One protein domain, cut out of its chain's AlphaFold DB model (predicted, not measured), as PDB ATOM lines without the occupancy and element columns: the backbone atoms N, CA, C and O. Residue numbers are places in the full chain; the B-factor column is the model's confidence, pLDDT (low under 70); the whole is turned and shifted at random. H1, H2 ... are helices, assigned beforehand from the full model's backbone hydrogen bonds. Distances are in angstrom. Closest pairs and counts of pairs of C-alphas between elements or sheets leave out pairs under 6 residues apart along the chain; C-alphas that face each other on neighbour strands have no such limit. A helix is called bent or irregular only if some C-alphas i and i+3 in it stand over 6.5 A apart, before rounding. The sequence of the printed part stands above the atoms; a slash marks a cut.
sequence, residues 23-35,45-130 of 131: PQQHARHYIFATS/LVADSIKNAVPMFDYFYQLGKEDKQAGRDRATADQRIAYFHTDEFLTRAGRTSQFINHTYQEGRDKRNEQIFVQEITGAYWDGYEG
ATOM      1  N   PRO A  23     -41.555  17.506  25.301       96.62
ATOM      2  CA  PRO A  23     -41.866  17.729  23.885       96.62
ATOM      3  C   PRO A  23     -42.383  16.494  23.134       96.62
ATOM      4  O   PRO A  23     -43.301  16.591  22.321       96.62
ATOM      5  N   GLN A  24     -41.822  15.309  23.404       95.88
ATOM      6  CA  GLN A  24     -42.277  14.059  22.785       95.88
ATOM      7  C   GLN A  24     -43.656  13.628  23.289       95.88
ATOM      8  O   GLN A  24     -44.417  13.021  22.532       95.88
ATOM      9  N   GLN A  25     -43.974  13.897  24.557       96.31
ATOM     10  CA  GLN A  25     -45.280  13.585  25.135       96.31
ATOM     11  C   GLN A  25     -46.369  14.477  24.533       96.31
ATOM     12  O   GLN A  25     -47.358  13.943  24.028       96.31
ATOM     13  N   HIS A  26     -46.141  15.790  24.466       96.69
ATOM     14  CA  HIS A  26     -47.076  16.735  23.849       96.69
ATOM     15  C   HIS A  26     -47.262  16.490  22.348       96.69
ATOM     16  O   HIS A  26     -48.392  16.413  21.868       96.69
ATOM     17  N   ALA A  27     -46.178  16.226  21.609       93.12
ATOM     18  CA  ALA A  27     -46.264  15.831  20.201       93.12
ATOM     19  C   ALA A  27     -47.115  14.570  20.006       93.12
ATOM     20  O   ALA A  27     -47.940  14.491  19.097       93.12
ATOM     21  N   ARG A  28     -46.939  13.577  20.884       93.50
ATOM     22  CA  ARG A  28     -47.727  12.348  20.858       93.50
ATOM     23  C   ARG A  28     -49.206  12.624  21.110       93.50
ATOM     24  O   ARG A  28     -50.026  12.150  20.329       93.50
ATOM     25  N   HIS A  29     -49.544  13.354  22.170       94.25
ATOM     26  CA  HIS A  29     -50.935  13.679  22.485       94.25
ATOM     27  C   HIS A  29     -51.600  14.468  21.364       94.25
ATOM     28  O   HIS A  29     -52.675  14.072  20.918       94.25
ATOM     29  N   TYR A  30     -50.929  15.495  20.843       91.50
ATOM     30  CA  TYR A  30     -51.427  16.286  19.727       91.50
ATOM     31  C   TYR A  30     -51.758  15.417  18.509       91.50
ATOM     32  O   TYR A  30     -52.885  15.454  18.016       91.50
ATOM     33  N   ILE A  31     -50.819  14.578  18.053       89.12
ATOM     34  CA  ILE A  31     -51.032  13.741  16.865       89.12
ATOM     35  C   ILE A  31     -52.167  12.739  17.079       89.12
ATOM     36  O   ILE A  31     -53.035  12.638  16.222       89.12
ATOM     37  N   PHE A  32     -52.224  12.045  18.219       88.81
ATOM     38  CA  PHE A  32     -53.319  11.099  18.477       88.81
ATOM     39  C   PHE A  32     -54.685  11.776  18.629       88.81
ATOM     40  O   PHE A  32     -55.700  11.200  18.245       88.81
ATOM     41  N   ALA A  33     -54.735  12.978  19.202       87.50
ATOM     42  CA  ALA A  33     -55.988  13.696  19.408       87.50
ATOM     43  C   ALA A  33     -56.528  14.321  18.108       87.50
ATOM     44  O   ALA A  33     -57.744  14.472  17.963       87.50
ATOM     45  N   THR A  34     -55.637  14.645  17.166       82.62
ATOM     46  CA  THR A  34     -55.968  15.276  15.876       82.62
ATOM     47  C   THR A  34     -55.999  14.301  14.698       82.62
ATOM     48  O   THR A  34     -56.567  14.632  13.659       82.62
ATOM     49  N   SER A  35     -55.479  13.077  14.844       76.38
ATOM     50  CA  SER A  35     -55.589  12.026  13.831       76.38
ATOM     51  C   SER A  35     -57.039  11.537  13.726       76.38
ATOM     52  O   SER A  35     -57.446  10.608  14.421       76.38
ATOM     53  N   LEU A  45     -49.264   8.250   9.067       81.62
ATOM     54  CA  LEU A  45     -48.083   7.567   9.604       81.62
ATOM     55  C   LEU A  45     -47.766   8.114  11.001       81.62
ATOM     56  O   LEU A  45     -46.833   8.891  11.183       81.62
ATOM     57  N   VAL A  46     -48.554   7.705  11.997       82.88
ATOM     58  CA  VAL A  46     -48.550   8.266  13.363       82.88
ATOM     59  C   VAL A  46     -47.143   8.405  13.952       82.88
ATOM     60  O   VAL A  46     -46.827   9.433  14.541       82.88
ATOM     61  N   ALA A  47     -46.277   7.401  13.795       85.38
ATOM     62  CA  ALA A  47     -44.919   7.450  14.341       85.38
ATOM     63  C   ALA A  47     -44.067   8.573  13.719       85.38
ATOM     64  O   ALA A  47     -43.407   9.319  14.447       85.38
ATOM     65  N   ASP A  48     -44.125   8.723  12.396       83.88
ATOM     66  CA  ASP A  48     -43.395   9.764  11.673       83.88
ATOM     67  C   ASP A  48     -44.006  11.142  11.932       83.88
ATOM     68  O   ASP A  48     -43.279  12.105  12.170       83.88
ATOM     69  N   SER A  49     -45.336  11.232  11.995       84.00
ATOM     70  CA  SER A  49     -46.047  12.457  12.362       84.00
ATOM     71  C   SER A  49     -45.659  12.947  13.757       84.00
ATOM     72  O   SER A  49     -45.384  14.132  13.930       84.00
ATOM     73  N   ILE A  50     -45.549  12.047  14.743       87.19
ATOM     74  CA  ILE A  50     -45.062  12.398  16.085       87.19
ATOM     75  C   ILE A  50     -43.639  12.936  15.997       87.19
ATOM     76  O   ILE A  50     -43.376  14.020  16.508       87.19
ATOM     77  N   LYS A  51     -42.729  12.209  15.332       89.88
ATOM     78  CA  LYS A  51     -41.324  12.614  15.186       89.88
ATOM     79  C   LYS A  51     -41.194  14.003  14.555       89.88
ATOM     80  O   LYS A  51     -40.393  14.805  15.026       89.88
ATOM     81  N   ASN A  52     -42.001  14.291  13.537       86.56
ATOM     82  CA  ASN A  52     -42.010  15.572  12.837       86.56
ATOM     83  C   ASN A  52     -42.636  16.704  13.665       86.56
ATOM     84  O   ASN A  52     -42.273  17.862  13.473       86.56
ATOM     85  N   ALA A  53     -43.539  16.389  14.595       88.00
ATOM     86  CA  ALA A  53     -44.148  17.369  15.488       88.00
ATOM     87  C   ALA A  53     -43.255  17.738  16.688       88.00
ATOM     88  O   ALA A  53     -43.377  18.847  17.203       88.00
ATOM     89  N   VAL A  54     -42.331  16.866  17.123       93.62
ATOM     90  CA  VAL A  54     -41.471  17.118  18.305       93.62
ATOM     91  C   VAL A  54     -40.774  18.489  18.284       93.62
ATOM     92  O   VAL A  54     -40.852  19.169  19.305       93.62
ATOM     93  N   PRO A  55     -40.130  18.946  17.187       93.19
ATOM     94  CA  PRO A  55     -39.429  20.235  17.182       93.19
ATOM     95  C   PRO A  55     -40.336  21.432  17.491       93.19
ATOM     96  O   PRO A  55     -39.894  22.404  18.097       93.19
ATOM     97  N   MET A  56     -41.614  21.358  17.109       91.12
ATOM     98  CA  MET A  56     -42.591  22.403  17.409       91.12
ATOM     99  C   MET A  56     -42.845  22.500  18.914       91.12
ATOM    100  O   MET A  56     -42.825  23.594  19.464       91.12
ATOM    101  N   PHE A  57     -43.047  21.371  19.593       95.19
ATOM    102  CA  PHE A  57     -43.261  21.362  21.042       95.19
ATOM    103  C   PHE A  57     -41.976  21.641  21.826       95.19
ATOM    104  O   PHE A  57     -42.037  22.265  22.883       95.19
ATOM    105  N   ASP A  58     -40.811  21.258  21.294       96.50
ATOM    106  CA  ASP A  58     -39.520  21.614  21.893       96.50
ATOM    107  C   ASP A  58     -39.309  23.130  21.899       96.50
ATOM    108  O   ASP A  58     -38.867  23.666  22.908       96.50
ATOM    109  N   TYR A  59     -39.724  23.843  20.847       95.69
ATOM    110  CA  TYR A  59     -39.677  25.307  20.835       95.69
ATOM    111  C   TYR A  59     -40.429  25.930  22.023       95.69
ATOM    112  O   TYR A  59     -39.872  26.770  22.728       95.69
ATOM    113  N   PHE A  60     -41.668  25.502  22.289       97.00
ATOM    114  CA  PHE A  60     -42.447  26.037  23.412       97.00
ATOM    115  C   PHE A  60     -41.869  25.628  24.768       97.00
ATOM    116  O   PHE A  60     -41.830  26.447  25.684       97.00
ATOM    117  N   TYR A  61     -41.351  24.405  24.876       98.31
ATOM    118  CA  TYR A  61     -40.643  23.938  26.064       98.31
ATOM    119  C   TYR A  61     -39.383  24.767  26.356       98.31
ATOM    120  O   TYR A  61     -39.199  25.240  27.481       98.31
ATOM    121  N   GLN A  62     -38.530  25.027  25.360       98.12
ATOM    122  CA  GLN A  62     -37.368  25.900  25.557       98.12
ATOM    123  C   GLN A  62     -37.793  27.334  25.879       98.12
ATOM    124  O   GLN A  62     -37.199  27.940  26.763       98.12
ATOM    125  N   LEU A  63     -38.856  27.852  25.259       97.25
ATOM    126  CA  LEU A  63     -39.379  29.185  25.565       97.25
ATOM    127  C   LEU A  63     -39.807  29.319  27.037       97.25
ATOM    128  O   LEU A  63     -39.512  30.327  27.676       97.25
ATOM    129  N   GLY A  64     -40.452  28.294  27.601       97.88
ATOM    130  CA  GLY A  64     -40.769  28.240  29.030       97.88
ATOM    131  C   GLY A  64     -39.518  28.242  29.905       97.88
ATOM    132  O   GLY A  64     -39.418  29.023  30.855       97.88
ATOM    133  N   LYS A  65     -38.521  27.423  29.549       98.31
ATOM    134  CA  LYS A  65     -37.229  27.388  30.251       98.31
ATOM    135  C   LYS A  65     -36.516  28.733  30.210       98.31
ATOM    136  O   LYS A  65     -35.992  29.169  31.231       98.31
ATOM    137  N   GLU A  66     -36.488  29.384  29.054       97.88
ATOM    138  CA  GLU A  66     -35.880  30.699  28.860       97.88
ATOM    139  C   GLU A  66     -36.576  31.762  29.711       97.88
ATOM    140  O   GLU A  66     -35.905  32.550  30.375       97.88
ATOM    141  N   ASP A  67     -37.910  31.762  29.757       97.38
ATOM    142  CA  ASP A  67     -38.674  32.682  30.598       97.38
ATOM    143  C   ASP A  67     -38.366  32.475  32.084       97.38
ATOM    144  O   ASP A  67     -38.126  33.448  32.808       97.38
ATOM    145  N   LYS A  68     -38.273  31.218  32.530       97.50
ATOM    146  CA  LYS A  68     -37.873  30.899  33.901       97.50
ATOM    147  C   LYS A  68     -36.445  31.353  34.209       97.50
ATOM    148  O   LYS A  68     -36.209  31.952  35.257       97.50
ATOM    149  N   GLN A  69     -35.502  31.087  33.306       97.31
ATOM    150  CA  GLN A  69     -34.092  31.471  33.447       97.31
ATOM    151  C   GLN A  69     -33.898  32.989  33.437       97.31
ATOM    152  O   GLN A  69     -33.051  33.502  34.163       97.31
ATOM    153  N   ALA A  70     -34.715  33.713  32.673       97.31
ATOM    154  CA  ALA A  70     -34.746  35.170  32.655       97.31
ATOM    155  C   ALA A  70     -35.401  35.783  33.908       97.31
ATOM    156  O   ALA A  70     -35.500  37.005  34.006       97.31
ATOM    157  N   GLY A  71     -35.871  34.963  34.856       96.50
ATOM    158  CA  GLY A  71     -36.517  35.427  36.082       96.50
ATOM    159  C   GLY A  71     -37.912  36.013  35.861       96.50
ATOM    160  O   GLY A  71     -38.401  36.731  36.731       96.50
ATOM    161  N   ARG A  72     -38.560  35.730  34.719       95.94
ATOM    162  CA  ARG A  72     -39.934  36.181  34.466       95.94
ATOM    163  C   ARG A  72     -40.866  35.499  35.451       95.94
ATOM    164  O   ARG A  72     -40.799  34.284  35.642       95.94
ATOM    165  N   ASP A  73     -41.721  36.287  36.082       94.94
ATOM    166  CA  ASP A  73     -42.701  35.775  37.024       94.94
ATOM    167  C   ASP A  73     -43.850  35.050  36.308       94.94
ATOM    168  O   ASP A  73     -43.971  35.043  35.078       94.94
ATOM    169  N   ARG A  74     -44.702  34.404  37.105       94.81
ATOM    170  CA  ARG A  74     -45.818  33.628  36.573       94.81
ATOM    171  C   ARG A  74     -46.834  34.505  35.840       94.81
ATOM    172  O   ARG A  74     -47.354  34.077  34.822       94.81
ATOM    173  N   ALA A  75     -47.055  35.735  36.303       96.19
ATOM    174  CA  ALA A  75     -47.979  36.665  35.659       96.19
ATOM    175  C   ALA A  75     -47.527  37.029  34.234       96.19
ATOM    176  O   ALA A  75     -48.339  37.062  33.311       96.19
ATOM    177  N   THR A  76     -46.225  37.242  34.032       94.75
ATOM    178  CA  THR A  76     -45.645  37.469  32.702       94.75
ATOM    179  C   THR A  76     -45.788  36.229  31.814       94.75
ATOM    180  O   THR A  76     -46.140  36.339  30.639       94.75
ATOM    181  N   ALA A  77     -45.559  35.039  32.375       95.31
ATOM    182  CA  ALA A  77     -45.769  33.778  31.669       95.31
ATOM    183  C   ALA A  77     -47.246  33.575  31.267       95.31
ATOM    184  O   ALA A  77     -47.525  33.203  30.130       95.31
ATOM    185  N   ASP A  78     -48.194  33.902  32.147       95.88
ATOM    186  CA  ASP A  78     -49.634  33.838  31.870       95.88
ATOM    187  C   ASP A  78     -50.045  34.794  30.736       95.88
ATOM    188  O   ASP A  78     -50.857  34.429  29.886       95.88
ATOM    189  N   GLN A  79     -49.452  35.993  30.651       95.75
ATOM    190  CA  GLN A  79     -49.681  36.912  29.525       95.75
ATOM    191  C   GLN A  79     -49.225  36.315  28.190       95.75
ATOM    192  O   GLN A  79     -49.894  36.484  27.167       95.75
ATOM    193  N   ARG A  80     -48.105  35.586  28.187       94.50
ATOM    194  CA  ARG A  80     -47.642  34.869  26.997       94.50
ATOM    195  C   ARG A  80     -48.597  33.743  26.617       94.50
ATOM    196  O   ARG A  80     -48.927  33.617  25.441       94.50
ATOM    197  N   ILE A  81     -49.071  32.962  27.588       95.12
ATOM    198  CA  ILE A  81     -50.088  31.939  27.331       95.12
ATOM    199  C   ILE A  81     -51.343  32.577  26.738       95.12
ATOM    200  O   ILE A  81     -51.837  32.103  25.720       95.12
ATOM    201  N   ALA A  82     -51.811  33.703  27.282       96.19
ATOM    202  CA  ALA A  82     -52.956  34.426  26.732       96.19
ATOM    203  C   ALA A  82     -52.756  34.811  25.253       96.19
ATOM    204  O   ALA A  82     -53.703  34.721  24.470       96.19
ATOM    205  N   TYR A  83     -51.531  35.157  24.836       95.12
ATOM    206  CA  TYR A  83     -51.216  35.399  23.425       95.12
ATOM    207  C   TYR A  83     -51.392  34.150  22.546       95.12
ATOM    208  O   TYR A  83     -51.892  34.272  21.427       95.12
ATOM    209  N   PHE A  84     -51.070  32.948  23.036       93.44
ATOM    210  CA  PHE A  84     -51.253  31.698  22.280       93.44
ATOM    211  C   PHE A  84     -52.720  31.410  21.928       93.44
ATOM    212  O   PHE A  84     -52.996  30.727  20.945       93.44
ATOM    213  N   HIS A  85     -53.662  31.967  22.690       91.12
ATOM    214  CA  HIS A  85     -55.097  31.848  22.426       91.12
ATOM    215  C   HIS A  85     -55.630  32.865  21.400       91.12
ATOM    216  O   HIS A  85     -56.810  32.821  21.058       91.12
ATOM    217  N   THR A  86     -54.802  33.796  20.917       92.00
ATOM    218  CA  THR A  86     -55.244  34.833  19.974       92.00
ATOM    219  C   THR A  86     -55.323  34.318  18.538       92.00
ATOM    220  O   THR A  86     -54.502  33.516  18.089       92.00
ATOM    221  N   ASP A  87     -56.275  34.851  17.767       87.62
ATOM    222  CA  ASP A  87     -56.383  34.572  16.329       87.62
ATOM    223  C   ASP A  87     -55.123  34.977  15.555       87.62
ATOM    224  O   ASP A  87     -54.777  34.337  14.561       87.62
ATOM    225  N   GLU A  88     -54.424  36.020  16.007       89.12
ATOM    226  CA  GLU A  88     -53.159  36.455  15.419       89.12
ATOM    227  C   GLU A  88     -52.110  35.340  15.504       89.12
ATOM    228  O   GLU A  88     -51.529  34.942  14.487       89.12
ATOM    229  N   PHE A  89     -51.915  34.796  16.708       89.94
ATOM    230  CA  PHE A  89     -50.994  33.694  16.933       89.94
ATOM    231  C   PHE A  89     -51.402  32.455  16.131       89.94
ATOM    232  O   PHE A  89     -50.580  31.905  15.395       89.94
ATOM    233  N   LEU A  90     -52.673  32.049  16.213       84.88
ATOM    234  CA  LEU A  90     -53.183  30.858  15.528       84.88
ATOM    235  C   LEU A  90     -53.058  30.971  14.005       84.88
ATOM    236  O   LEU A  90     -52.657  30.019  13.336       84.88
ATOM    237  N   THR A  91     -53.307  32.157  13.448       82.88
ATOM    238  CA  THR A  91     -53.125  32.421  12.016       82.88
ATOM    239  C   THR A  91     -51.660  32.275  11.612       82.88
ATOM    240  O   THR A  91     -51.357  31.698  10.564       82.88
ATOM    241  N   ARG A  92     -50.727  32.775  12.430       80.12
ATOM    242  CA  ARG A  92     -49.288  32.669  12.165       80.12
ATOM    243  C   ARG A  92     -48.789  31.230  12.291       80.12
ATOM    244  O   ARG A  92     -48.093  30.762  11.394       80.12
ATOM    245  N   ALA A  93     -49.174  30.529  13.353       76.94
ATOM    246  CA  ALA A  93     -48.814  29.132  13.584       76.94
ATOM    247  C   ALA A  93     -49.382  28.212  12.488       76.94
ATOM    248  O   ALA A  93     -48.669  27.363  11.948       76.94
ATOM    249  N   GLY A  94     -50.635  28.443  12.080       66.00
ATOM    250  CA  GLY A  94     -51.298  27.709  11.004       66.00
ATOM    251  C   GLY A  94     -50.565  27.818   9.666       66.00
ATOM    252  O   GLY A  94     -50.376  26.801   8.998       66.00
ATOM    253  N   ARG A  95     -50.062  29.012   9.306       58.31
ATOM    254  CA  ARG A  95     -49.232  29.223   8.099       58.31
ATOM    255  C   ARG A  95     -47.931  28.419   8.130       58.31
ATOM    256  O   ARG A  95     -47.511  27.923   7.091       58.31
ATOM    257  N   THR A  96     -47.307  28.259   9.296       51.47
ATOM    258  CA  THR A  96     -46.098  27.436   9.451       51.47
ATOM    259  C   THR A  96     -46.406  25.939   9.337       51.47
ATOM    260  O   THR A  96     -45.614  25.209   8.747       51.47
ATOM    261  N   SER A  97     -47.569  25.472   9.815       51.47
ATOM    262  CA  SER A  97     -47.969  24.056   9.689       51.47
ATOM    263  C   SER A  97     -48.305  23.634   8.250       51.47
ATOM    264  O   SER A  97     -48.015  22.504   7.867       51.47
ATOM    265  N   GLN A  98     -48.820  24.554   7.420       49.22
ATOM    266  CA  GLN A  98     -49.116  24.305   5.999       49.22
ATOM    267  C   GLN A  98     -47.865  23.929   5.183       49.22
ATOM    268  O   GLN A  98     -47.980  23.265   4.156       49.22
ATOM    269  N   PHE A  99     -46.664  24.284   5.656       44.25
ATOM    270  CA  PHE A  99     -45.402  23.864   5.039       44.25
ATOM    271  C   PHE A  99     -45.010  22.406   5.353       44.25
ATOM    272  O   PHE A  99     -44.176  21.852   4.642       44.25
ATOM    273  N   ILE A 100     -45.620  21.747   6.351       49.19
ATOM    274  CA  ILE A 100     -45.332  20.347   6.744       49.19
ATOM    275  C   ILE A 100     -46.328  19.373   6.078       49.19
ATOM    276  O   ILE A 100     -46.723  18.356   6.633       49.19
ATOM    277  N   ASN A 101     -46.647  19.634   4.808       38.38
ATOM    278  CA  ASN A 101     -47.134  18.640   3.843       38.38
ATOM    279  C   ASN A 101     -48.653  18.448   3.649       38.38
ATOM    280  O   ASN A 101     -49.007  17.520   2.935       38.38
ATOM    281  N   HIS A 102     -49.550  19.315   4.146       41.75
ATOM    282  CA  HIS A 102     -50.939  19.362   3.644       41.75
ATOM    283  C   HIS A 102     -51.582  20.753   3.759       41.75
ATOM    284  O   HIS A 102     -51.755  21.301   4.847       41.75
ATOM    285  N   THR A 103     -52.031  21.285   2.622       37.59
ATOM    286  CA  THR A 103     -52.951  22.423   2.559       37.59
ATOM    287  C   THR A 103     -54.379  21.898   2.697       37.59
ATOM    288  O   THR A 103     -55.016  21.576   1.700       37.59
ATOM    289  N   TYR A 104     -54.896  21.808   3.923       42.66
ATOM    290  CA  TYR A 104     -56.342  21.709   4.136       42.66
ATOM    291  C   TYR A 104     -56.905  23.128   4.222       42.66
ATOM    292  O   TYR A 104     -56.932  23.754   5.281       42.66
ATOM    293  N   GLN A 105     -57.294  23.672   3.068       41.84
ATOM    294  CA  GLN A 105     -58.204  24.809   3.026       41.84
ATOM    295  C   GLN A 105     -59.629  24.274   3.088       41.84
ATOM    296  O   GLN A 105     -60.151  23.859   2.069       41.84
ATOM    297  N   GLU A 106     -60.215  24.274   4.285       37.09
ATOM    298  CA  GLU A 106     -61.649  24.474   4.531       37.09
ATOM    299  C   GLU A 106     -61.879  24.468   6.045       37.09
ATOM    300  O   GLU A 106     -61.874  23.417   6.668       37.09
ATOM    301  N   GLY A 107     -62.016  25.662   6.640       45.62
ATOM    302  CA  GLY A 107     -62.365  25.860   8.052       45.62
ATOM    303  C   GLY A 107     -61.353  25.283   9.045       45.62
ATOM    304  O   GLY A 107     -61.302  24.081   9.261       45.62
ATOM    305  N   ARG A 108     -60.569  26.141   9.716       54.72
ATOM    306  CA  ARG A 108     -59.735  25.721  10.858       54.72
ATOM    307  C   ARG A 108     -60.602  24.865  11.792       54.72
ATOM    308  O   ARG A 108     -61.590  25.377  12.322       54.72
ATOM    309  N   ASP A 109     -60.302  23.568  11.919       73.69
ATOM    310  CA  ASP A 109     -61.030  22.702  12.843       73.69
ATOM    311  C   ASP A 109     -60.765  23.246  14.245       73.69
ATOM    312  O   ASP A 109     -59.684  23.061  14.808       73.69
ATOM    313  N   LYS A 110     -61.754  23.967  14.785       79.25
ATOM    314  CA  LYS A 110     -61.656  24.639  16.082       79.25
ATOM    315  C   LYS A 110     -61.242  23.672  17.185       79.25
ATOM    316  O   LYS A 110     -60.583  24.087  18.133       79.25
ATOM    317  N   ARG A 111     -61.596  22.389  17.065       84.62
ATOM    318  CA  ARG A 111     -61.166  21.359  18.009       84.62
ATOM    319  C   ARG A 111     -59.659  21.130  17.916       84.62
ATOM    320  O   ARG A 111     -58.991  21.121  18.945       84.62
ATOM    321  N   ASN A 112     -59.118  20.983  16.711       84.62
ATOM    322  CA  ASN A 112     -57.680  20.798  16.510       84.62
ATOM    323  C   ASN A 112     -56.884  22.032  16.948       84.62
ATOM    324  O   ASN A 112     -55.814  21.878  17.529       84.62
ATOM    325  N   GLU A 113     -57.415  23.244  16.755       85.25
ATOM    326  CA  GLU A 113     -56.804  24.469  17.290       85.25
ATOM    327  C   GLU A 113     -56.777  24.490  18.818       85.25
ATOM    328  O   GLU A 113     -55.759  24.832  19.413       85.25
ATOM    329  N   GLN A 114     -57.875  24.102  19.469       88.88
ATOM    330  CA  GLN A 114     -57.936  24.017  20.928       88.88
ATOM    331  C   GLN A 114     -56.926  23.004  21.471       88.88
ATOM    332  O   GLN A 114     -56.198  23.319  22.411       88.88
ATOM    333  N   ILE A 115     -56.843  21.824  20.850       90.62
ATOM    334  CA  ILE A 115     -55.853  20.798  21.199       90.62
ATOM    335  C   ILE A 115     -54.440  21.346  20.977       90.62
ATOM    336  O   ILE A 115     -53.584  21.197  21.843       90.62
ATOM    337  N   PHE A 116     -54.188  22.025  19.855       91.12
ATOM    338  CA  PHE A 116     -52.893  22.639  19.581       91.12
ATOM    339  C   PHE A 116     -52.488  23.621  20.687       91.12
ATOM    340  O   PHE A 116     -51.417  23.467  21.271       91.12
ATOM    341  N   VAL A 117     -53.354  24.585  21.021       93.56
ATOM    342  CA  VAL A 117     -53.072  25.598  22.050       93.56
ATOM    343  C   VAL A 117     -52.877  24.965  23.428       93.56
ATOM    344  O   VAL A 117     -51.978  25.365  24.170       93.56
ATOM    345  N   GLN A 118     -53.680  23.955  23.764       95.81
ATOM    346  CA  GLN A 118     -53.542  23.205  25.010       95.81
ATOM    347  C   GLN A 118     -52.163  22.542  25.115       95.81
ATOM    348  O   GLN A 118     -51.482  22.699  26.127       95.81
ATOM    349  N   GLU A 119     -51.735  21.831  24.074       96.06
ATOM    350  CA  GLU A 119     -50.486  21.068  24.106       96.06
ATOM    351  C   GLU A 119     -49.245  21.980  24.076       96.06
ATOM    352  O   GLU A 119     -48.281  21.706  24.788       96.06
ATOM    353  N   ILE A 120     -49.256  23.105  23.342       95.94
ATOM    354  CA  ILE A 120     -48.130  24.063  23.387       95.94
ATOM    355  C   ILE A 120     -48.049  24.793  24.733       95.94
ATOM    356  O   ILE A 120     -46.953  25.092  25.204       95.94
ATOM    357  N   THR A 121     -49.197  25.051  25.370       97.56
ATOM    358  CA  THR A 121     -49.265  25.645  26.712       97.56
ATOM    359  C   THR A 121     -48.714  24.675  27.749       97.56
ATOM    360  O   THR A 121     -47.945  25.083  28.616       97.56
ATOM    361  N   GLY A 122     -49.059  23.390  27.636       97.94
ATOM    362  CA  GLY A 122     -48.490  22.330  28.466       97.94
ATOM    363  C   GLY A 122     -46.972  22.246  28.319       97.94
ATOM    364  O   GLY A 122     -46.266  22.376  29.315       97.94
ATOM    365  N   ALA A 123     -46.470  22.162  27.082       97.94
ATOM    366  CA  ALA A 123     -45.034  22.096  26.816       97.94
ATOM    367  C   ALA A 123     -44.290  23.317  27.377       97.94
ATOM    368  O   ALA A 123     -43.222  23.183  27.972       97.94
ATOM    369  N   TYR A 124     -44.874  24.508  27.228       98.44
ATOM    370  CA  TYR A 124     -44.340  25.732  27.812       98.44
ATOM    371  C   TYR A 124     -44.255  25.658  29.341       98.44
ATOM    372  O   TYR A 124     -43.209  25.981  29.905       98.44
ATOM    373  N   TRP A 125     -45.317  25.222  30.025       98.31
ATOM    374  CA  TRP A 125     -45.305  25.111  31.486       98.31
ATOM    375  C   TRP A 125     -44.342  24.045  31.986       98.31
ATOM    376  O   TRP A 125     -43.633  24.299  32.955       98.31
ATOM    377  N   ASP A 126     -44.250  22.906  31.305       98.19
ATOM    378  CA  ASP A 126     -43.255  21.885  31.621       98.19
ATOM    379  C   ASP A 126     -41.839  22.464  31.535       98.19
ATOM    380  O   ASP A 126     -41.029  22.270  32.438       98.19
ATOM    381  N   GLY A 127     -41.556  23.274  30.513       97.69
ATOM    382  CA  GLY A 127     -40.288  23.984  30.399       97.69
ATOM    383  C   GLY A 127     -40.064  25.009  31.510       97.69
ATOM    384  O   GLY A 127     -38.998  25.050  32.127       97.69
ATOM    385  N   TYR A 128     -41.073  25.829  31.795       98.06
ATOM    386  CA  TYR A 128     -41.008  26.873  32.818       98.06
ATOM    387  C   TYR A 128     -40.845  26.302  34.237       98.06
ATOM    388  O   TYR A 128     -40.194  26.908  35.093       98.06
ATOM    389  N   GLU A 129     -41.418  25.129  34.500       96.88
ATOM    390  CA  GLU A 129     -41.384  24.455  35.800       96.88
ATOM    391  C   GLU A 129     -40.287  23.383  35.912       96.88
ATOM    392  O   GLU A 129     -39.985  22.947  37.023       96.88
ATOM    393  N   GLY A 130     -39.652  22.999  34.801       94.06
ATOM    394  CA  GLY A 130     -38.564  22.019  34.754       94.06
ATOM    395  C   GLY A 130     -39.021  20.559  34.842       94.06
ATOM    396  O   GLY A 130     -38.365  19.770  35.525       94.06
TER     397      GLY A 130
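Overview. This is residues 23 to 35 and 45 to 130 of the 131 residues of an uncharacterized protein of Nissabacter sp. SGAir0207 (UniProt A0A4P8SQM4). The longest helix, H2, crosses one face of a row of three helices, H1, H5 and H3, with H5 in the middle and H1 and H3 running against it. H4 lies toward the same face of the row as H2, crosswise near the beginning of H5, and a long loop without a named element, residues 98 to 109, joins H4 to H5; the spacing is looser round H3 and H4 than among H1, H2 and H5. The printed part has 99 residues with five named helices, H1 to H5 in order along the chain, and no named strand: the class is all helix. The whole is compact, with a radius of gyration of the C-alphas of 13.6 A and spans of 40 by 28 by 20 A.

Along the chain. Find C-alpha 46 at (-48.550, 8.266, 13.363); from there H2, residues 46 to 69, runs 33.9 A to C-alpha 69 at (-34.092, 31.471, 33.447). It is irregular, but only just, with C-alphas 52 and 55 6.9 A apart, and it has a kink of 36 degrees near residue 53. H5, residues 110 to 129, runs 28.3 A and ends with C-alpha 129 at (-41.384, 24.455, 35.800). Look before H2 for H1, residues 23 to 34, 16.4 A long. After H2 come H3, residues 74 to 84, 15.4 A long, and H4, residues 87 to 97, 15.0 A long.

Arrangement. Start at H2, which touches H5 with residues 57 to 68 alone; the closest C-alphas, those of Gly 64 and Tyr 128, are 4.0 A apart. The two run the same way at a steep tilt of 48 degrees. H5 is the hub, touching three helices. H1 touches it at a shallow tilt of 13 degrees, opposite ways, with the C-alphas of His 26 and Glu 119 closest at 5.5 A. H1 also touches H2 at a steep tilt of 51 degrees; look at the C-alphas of Pro 23 and Phe 57, the closest, 4.8 A apart. H3 and H5 only just touch, with 3 pairs of C-alphas within 8 A, the closest being Phe 84 and Val 117 at 6.4 A. H4 is close to H5 but not clearly touching, about perpendicular at 89 degrees, with the C-alphas of Leu 90 and Glu 113 closest at 7.6 A. H1 is apart from H3 and H4, and H2 is apart from H4. Every O i to N i+4 pair is within hydrogen-bond range in H1, H3, H4 and H5, and 17 of 20 are in H2.

Size, cuts and confidence. The two C-alphas farthest apart, those of Gly 71 and Glu 106, are 41.8 A apart. Residues 36 to 44 are not printed, and C-alphas 35 and 45 are 9.7 A apart across this cut. The links H2 to H3 and H3 to H4 are tight, and H4 to H5 is long, with 12 residues. Look at the B-factor column of residues 94 to 108: these 15 are under 70, while the mean pLDDT of the printed part is 85.3.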